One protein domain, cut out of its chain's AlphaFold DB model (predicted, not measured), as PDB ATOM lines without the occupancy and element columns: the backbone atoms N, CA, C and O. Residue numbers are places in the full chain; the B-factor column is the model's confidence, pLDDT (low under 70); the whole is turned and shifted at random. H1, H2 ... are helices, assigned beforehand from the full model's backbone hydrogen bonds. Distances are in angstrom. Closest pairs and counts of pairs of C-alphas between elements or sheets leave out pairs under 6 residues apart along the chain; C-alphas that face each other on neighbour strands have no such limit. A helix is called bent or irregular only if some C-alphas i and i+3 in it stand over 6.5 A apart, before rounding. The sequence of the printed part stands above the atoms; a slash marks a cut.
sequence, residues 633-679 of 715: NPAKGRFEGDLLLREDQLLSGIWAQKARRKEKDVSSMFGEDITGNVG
ATOM      1  N   ASN A 633     -10.435  30.830 -25.228       67.94
ATOM      2  CA  ASN A 633      -9.861  30.747 -26.565       67.94
ATOM      3  C   ASN A 633     -10.914  31.225 -27.589       67.94
ATOM      4  O   ASN A 633     -11.962  30.575 -27.705       67.94
ATOM      5  N   PRO A 634     -10.668  32.320 -28.337       61.91
ATOM      6  CA  PRO A 634     -11.686  32.943 -29.181       61.91
ATOM      7  C   PRO A 634     -12.152  32.033 -30.324       61.91
ATOM      8  O   PRO A 634     -13.318  32.083 -30.695       61.91
ATOM      9  N   ALA A 635     -11.295  31.133 -30.818       63.84
ATOM     10  CA  ALA A 635     -11.638  30.192 -31.885       63.84
ATOM     11  C   ALA A 635     -12.502  29.002 -31.415       63.84
ATOM     12  O   ALA A 635     -12.972  28.218 -32.238       63.84
ATOM     13  N   LYS A 636     -12.687  28.815 -30.097       64.19
ATOM     14  CA  LYS A 636     -13.468  27.698 -29.525       64.19
ATOM     15  C   LYS A 636     -14.503  28.121 -28.476       64.19
ATOM     16  O   LYS A 636     -15.263  27.265 -28.026       64.19
ATOM     17  N   GLY A 637     -14.529  29.388 -28.055       61.78
ATOM     18  CA  GLY A 637     -15.420  29.893 -27.002       61.78
ATOM     19  C   GLY A 637     -15.219  29.229 -25.632       61.78
ATOM     20  O   GLY A 637     -16.138  29.217 -24.819       61.78
ATOM     21  N   ARG A 638     -14.052  28.613 -25.385       62.69
ATOM     22  CA  ARG A 638     -13.788  27.757 -24.212       62.69
ATOM     23  C   ARG A 638     -12.495  28.132 -23.503       62.69
ATOM     24  O   ARG A 638     -11.510  28.480 -24.149       62.69
ATOM     25  N   PHE A 639     -12.506  28.043 -22.177       63.28
ATOM     26  CA  PHE A 639     -11.332  28.263 -21.334       63.28
ATOM     27  C   PHE A 639     -10.311  27.138 -21.499       63.28
ATOM     28  O   PHE A 639     -10.673  25.962 -21.552       63.28
ATOM     29  N   GLU A 640      -9.029  27.492 -21.534       59.78
ATOM     30  CA  GLU A 640      -7.954  26.503 -21.540       59.78
ATOM     31  C   GLU A 640      -7.993  25.653 -20.257       59.78
ATOM     32  O   GLU A 640      -8.048  26.179 -19.144       59.78
ATOM     33  N   GLY A 641      -8.010  24.326 -20.422       66.69
ATOM     34  CA  GLY A 641      -8.158  23.370 -19.320       66.69
ATOM     35  C   GLY A 641      -9.594  23.115 -18.837       66.69
ATOM     36  O   GLY A 641      -9.742  22.467 -17.806       66.69
ATOM     37  N   ASP A 642     -10.625  23.599 -19.550       73.19
ATOM     38  CA  ASP A 642     -12.059  23.359 -19.288       73.19
ATOM     39  C   ASP A 642     -12.452  23.494 -17.803       73.19
ATOM     40  O   ASP A 642     -12.785  22.514 -17.144       73.19
ATOM     41  N   LEU A 643     -12.438  24.710 -17.249       85.06
ATOM     42  CA  LEU A 643     -12.799  24.938 -15.842       85.06
ATOM     43  C   LEU A 643     -14.321  24.886 -15.596       85.06
ATOM     44  O   LEU A 643     -15.104  25.566 -16.265       85.06
ATOM     45  N   LEU A 644     -14.728  24.129 -14.572       88.19
ATOM     46  CA  LEU A 644     -16.085  24.138 -14.019       88.19
ATOM     47  C   LEU A 644     -16.217  25.280 -13.000       88.19
ATOM     48  O   LEU A 644     -15.561  25.257 -11.964       88.19
ATOM     49  N   LEU A 645     -17.053  26.275 -13.285       88.06
ATOM     50  CA  LEU A 645     -17.229  27.500 -12.490       88.06
ATOM     51  C   LEU A 645     -18.684  27.730 -12.050       88.06
ATOM     52  O   LEU A 645     -18.920  28.495 -11.115       88.06
ATOM     53  N   ARG A 646     -19.648  27.081 -12.711       87.75
ATOM     54  CA  ARG A 646     -21.091  27.206 -12.473       87.75
ATOM     55  C   ARG A 646     -21.812  25.869 -12.646       87.75
ATOM     56  O   ARG A 646     -21.287  24.939 -13.251       87.75
ATOM     57  N   GLU A 647     -23.040  25.804 -12.138       89.19
ATOM     58  CA  GLU A 647     -23.893  24.615 -12.227       89.19
ATOM     59  C   GLU A 647     -24.470  24.382 -13.633       89.19
ATOM     60  O   GLU A 647     -24.534  23.238 -14.069       89.19
ATOM     61  N   ASP A 648     -24.811  25.451 -14.363       88.12
ATOM     62  CA  ASP A 648     -25.318  25.409 -15.747       88.12
ATOM     63  C   ASP A 648     -24.392  24.618 -16.694       88.12
ATOM     64  O   ASP A 648     -24.854  23.815 -17.507       88.12
ATOM     65  N   GLN A 649     -23.076  24.757 -16.522       88.00
ATOM     66  CA  GLN A 649     -22.065  24.035 -17.291       88.00
ATOM     67  C   GLN A 649     -22.213  22.508 -17.189       88.00
ATOM     68  O   GLN A 649     -21.969  21.835 -18.189       88.00
ATOM     69  N   LEU A 650     -22.656  21.956 -16.047       85.81
ATOM     70  CA  LEU A 650     -22.840  20.506 -15.859       85.81
ATOM     71  C   LEU A 650     -23.892  19.903 -16.799       85.81
ATOM     72  O   LEU A 650     -23.823  18.713 -17.087       85.81
ATOM     73  N   LEU A 651     -24.830  20.709 -17.304       84.00
ATOM     74  CA  LEU A 651     -25.863  20.266 -18.243       84.00
ATOM     75  C   LEU A 651     -25.417  20.358 -19.716       84.00
ATOM     76  O   LEU A 651     -26.195  20.033 -20.609       84.00
ATOM     77  N   SER A 652     -24.169  20.765 -19.992       81.12
ATOM     78  CA  SER A 652     -23.678  21.024 -21.352       81.12
ATOM     79  C   SER A 652     -22.341  20.345 -21.692       81.12
ATOM     80  O   SER A 652     -21.455  20.180 -20.849       81.12
ATOM     81  N   GLY A 653     -22.176  19.979 -22.969       83.56
ATOM     82  CA  GLY A 653     -20.896  19.601 -23.581       83.56
ATOM     83  C   GLY A 653     -20.076  18.550 -22.819       83.56
ATOM     84  O   GLY A 653     -20.589  17.523 -22.375       83.56
ATOM     85  N   ILE A 654     -18.773  18.820 -22.673       82.56
ATOM     86  CA  ILE A 654     -17.800  17.926 -22.018       82.56
ATOM     87  C   ILE A 654     -18.192  17.644 -20.558       82.56
ATOM     88  O   ILE A 654     -17.966  16.542 -20.061       82.56
ATOM     89  N   TRP A 655     -18.803  18.609 -19.866       83.00
ATOM     90  CA  TRP A 655     -19.222  18.441 -18.475       83.00
ATOM     91  C   TRP A 655     -20.471  17.567 -18.335       83.00
ATOM     92  O   TRP A 655     -20.466  16.686 -17.477       83.00
ATOM     93  N   ALA A 656     -21.457  17.690 -19.229       84.62
ATOM     94  CA  ALA A 656     -22.571  16.739 -19.311       84.62
ATOM     95  C   ALA A 656     -22.095  15.318 -19.637       84.62
ATOM     96  O   ALA A 656     -22.580  14.348 -19.052       84.62
ATOM     97  N   GLN A 657     -21.109  15.174 -20.530       83.88
ATOM     98  CA  GLN A 657     -20.535  13.864 -20.842       83.88
ATOM     99  C   GLN A 657     -19.774  13.271 -19.644       83.88
ATOM    100  O   GLN A 657     -19.894  12.075 -19.389       83.88
ATOM    101  N   LYS A 658     -19.032  14.083 -18.877       83.38
ATOM    102  CA  LYS A 658     -18.373  13.656 -17.627       83.38
ATOM    103  C   LYS A 658     -19.385  13.286 -16.536       83.38
ATOM    104  O   LYS A 658     -19.196  12.266 -15.883       83.38
ATOM    105  N   ALA A 659     -20.462  14.058 -16.374       81.81
ATOM    106  CA  ALA A 659     -21.544  13.760 -15.434       81.81
ATOM    107  C   ALA A 659     -22.217  12.417 -15.761       81.81
ATOM    108  O   ALA A 659     -22.241  11.531 -14.912       81.81
ATOM    109  N   ARG A 660     -22.638  12.222 -17.019       81.81
ATOM    110  CA  ARG A 660     -23.231  10.961 -17.501       81.81
ATOM    111  C   ARG A 660     -22.275   9.766 -17.446       81.81
ATOM    112  O   ARG A 660     -22.734   8.644 -17.270       81.81
ATOM    113  N   ARG A 661     -20.960   9.971 -17.607       79.19
ATOM    114  CA  ARG A 661     -19.957   8.913 -17.376       79.19
ATOM    115  C   ARG A 661     -19.921   8.525 -15.901       79.19
ATOM    116  O   ARG A 661     -20.195   7.376 -15.600       79.19
ATOM    117  N   LYS A 662     -19.725   9.488 -14.991       74.75
ATOM    118  CA  LYS A 662     -19.705   9.220 -13.544       74.75
ATOM    119  C   LYS A 662     -20.995   8.553 -13.043       74.75
ATOM    120  O   LYS A 662     -20.937   7.682 -12.185       74.75
ATOM    121  N   GLU A 663     -22.146   8.951 -13.572       70.62
ATOM    122  CA  GLU A 663     -23.446   8.334 -13.276       70.62
ATOM    123  C   GLU A 663     -23.493   6.853 -13.697       70.62
ATOM    124  O   GLU A 663     -23.927   6.011 -12.915       70.62
ATOM    125  N   LYS A 664     -22.958   6.511 -14.878       69.75
ATOM    126  CA  LYS A 664     -22.802   5.116 -15.323       69.75
ATOM    127  C   LYS A 664     -21.771   4.337 -14.508       69.75
ATOM    128  O   LYS A 664     -22.043   3.192 -14.165       69.75
ATOM    129  N   ASP A 665     -20.639   4.950 -14.167       64.62
ATOM    130  CA  ASP A 665     -19.588   4.326 -13.355       64.62
ATOM    131  C   ASP A 665     -20.142   3.920 -11.970       64.62
ATOM    132  O   ASP A 665     -19.907   2.810 -11.501       64.62
ATOM    133  N   VAL A 666     -20.966   4.784 -11.356       60.53
ATOM    134  CA  VAL A 666     -21.685   4.515 -10.092       60.53
ATOM    135  C   VAL A 666     -22.815   3.486 -10.257       60.53
ATOM    136  O   VAL A 666     -23.161   2.805  -9.296       60.53
ATOM    137  N   SER A 667     -23.377   3.342 -11.460       50.44
ATOM    138  CA  SER A 667     -24.443   2.379 -11.771       50.44
ATOM    139  C   SER A 667     -23.931   0.969 -12.122       50.44
ATOM    140  O   SER A 667     -24.743   0.090 -12.423       50.44
ATOM    141  N   SER A 668     -22.616   0.728 -12.111       54.06
ATOM    142  CA  SER A 668     -22.045  -0.596 -12.382       54.06
ATOM    143  C   SER A 668     -22.338  -1.566 -11.232       54.06
ATOM    144  O   SER A 668     -21.822  -1.402 -10.127       54.06
ATOM    145  N   MET A 669     -23.138  -2.609 -11.492       48.09
ATOM    146  CA  MET A 669     -23.628  -3.563 -10.479       48.09
ATOM    147  C   MET A 669     -22.537  -4.341  -9.721       48.09
ATOM    148  O   MET A 669     -22.828  -4.910  -8.673       48.09
ATOM    149  N   PHE A 670     -21.295  -4.352 -10.215       52.81
ATOM    150  CA  PHE A 670     -20.155  -5.008  -9.563       52.81
ATOM    151  C   PHE A 670     -19.275  -4.041  -8.740       52.81
ATOM    152  O   PHE A 670     -18.372  -4.481  -8.032       52.81
ATOM    153  N   GLY A 671     -19.548  -2.732  -8.784       54.19
ATOM    154  CA  GLY A 671     -18.806  -1.712  -8.035       54.19
ATOM    155  C   GLY A 671     -17.351  -1.507  -8.486       54.19
ATOM    156  O   GLY A 671     -16.834  -2.194  -9.365       54.19
ATOM    157  N   GLU A 672     -16.674  -0.530  -7.872       53.03
ATOM    158  CA  GLU A 672     -15.256  -0.242  -8.147       53.03
ATOM    159  C   GLU A 672     -14.353  -1.396  -7.657       53.03
ATOM    160  O   GLU A 672     -13.413  -1.791  -8.351       53.03
ATOM    161  N   ASP A 673     -14.694  -1.995  -6.510       52.00
ATOM    162  CA  ASP A 673     -13.869  -2.982  -5.798       52.00
ATOM    163  C   ASP A 673     -13.661  -4.301  -6.568       52.00
ATOM    164  O   ASP A 673     -12.546  -4.823  -6.595       52.00
ATOM    165  N   ILE A 674     -14.689  -4.839  -7.241       55.41
ATOM    166  CA  ILE A 674     -14.551  -6.108  -7.988       55.41
ATOM    167  C   ILE A 674     -13.671  -5.912  -9.228       55.41
ATOM    168  O   ILE A 674     -12.842  -6.767  -9.535       55.41
ATOM    169  N   THR A 675     -13.782  -4.770  -9.917       54.94
ATOM    170  CA  THR A 675     -12.987  -4.515 -11.133       54.94
ATOM    171  C   THR A 675     -11.481  -4.484 -10.860       54.94
ATOM    172  O   THR A 675     -10.711  -5.016 -11.658       54.94
ATOM    173  N   GLY A 676     -11.068  -3.959  -9.699       56.88
ATOM    174  CA  GLY A 676      -9.670  -3.961  -9.267       56.88
ATOM    175  C   GLY A 676      -9.109  -5.365  -9.018       56.88
ATOM    176  O   GLY A 676      -7.965  -5.631  -9.381       56.88
ATOM    177  N   ASN A 677      -9.915  -6.278  -8.465       55.94
ATOM    178  CA  ASN A 677      -9.491  -7.654  -8.183       55.94
ATOM    179  C   ASN A 677      -9.411  -8.545  -9.437       55.94
ATOM    180  O   ASN A 677      -8.662  -9.515  -9.434       55.94
ATOM    181  N   VAL A 678     -10.138  -8.217 -10.510       62.59
ATOM    182  CA  VAL A 678     -10.111  -8.958 -11.793       62.59
ATOM    183  C   VAL A 678      -9.024  -8.408 -12.744       62.59
ATOM    184  O   VAL A 678      -8.973  -8.738 -13.923       62.59
ATOM    185  N   GLY A 679      -8.138  -7.527 -12.260       51.84
ATOM    186  CA  GLY A 679      -7.033  -6.960 -13.048       51.84
ATOM    187  C   GLY A 679      -7.453  -5.945 -14.121       51.84
ATOM    188  O   GLY A 679      -6.592  -5.333 -14.758       51.84
TER     189      GLY A 679
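This is residues 633 to 679 of the 715 residues of an uncharacterized protein of Ectocarpus sp. CCAP 1310/34 (UniProt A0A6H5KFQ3). One helix, H2, makes the middle of a thin, extended rod, with the short helix H1 at a corner by its start and the small helix H3 beyond its far end, turned off the line of H2. The rod has no packed core: residues 633 to 641, which hold no named helix and no named strand, stick out as a tail at one end, and residues 661 to 679, of which 661 to 666 belong to H2 and 671 to 677 to H3, stick out at the other. The printed part has 47 residues with three named helices, in the order H1, H2, H3, and no named strand; the class is all helix. The whole is extended, with a radius of gyration of the C-alphas of 15.3 A and spans of 45 by 21 by 15 A.

The longest helix, H2, takes residues 653 to 666 and measures 20.3 A from first to last C-alpha, from Gly 653 at (-20.896, 19.601, -23.581) to Val 666 at (-21.685, 4.515, -10.092). Before it comes H1, residues 648 to 651, 5.7 A long. After it comes H3, residues 671 to 677, 11.0 A long, which ends with C-alpha 677 at (-9.491, -7.654, -8.183). H3 is neither bent nor irregular, but only just: C-alphas 671 and 674 are 6.1 A apart. Residues 633 to 647 hold no named element.

H2 touches H1 only at the corner by their link, with its residues 655 to 659 alone. Their closest C-alphas, those of Leu 650 and Ala 656, are 5.1 A apart, and 4 pairs of C-alphas are within 8 A. At the other end, H2 and H3 meet only through their link. H3 touches no helix, and H1 and H3 are apart. In H2 every pair of O of residue i and N of residue i+4 is within hydrogen-bond range; in H3 1 of 3 is, beside 2 of 4 pairs of O of residue i and N of residue i+3. H1 is too short for an i to i+4 pair, and its 1 pair of O i and N i+3 is within range.

The two C-alphas farthest apart, those of Pro 634 and Asn 677, are 45.8 A apart. The printed part has no cut. The links from H1 to H2, with 1 residue, and from H2 to H3, with 4 residues, are tight. The mean pLDDT of the printed part is 70.1; 25 residues are under 70, namely residues 633 to 641 and 664 to 679.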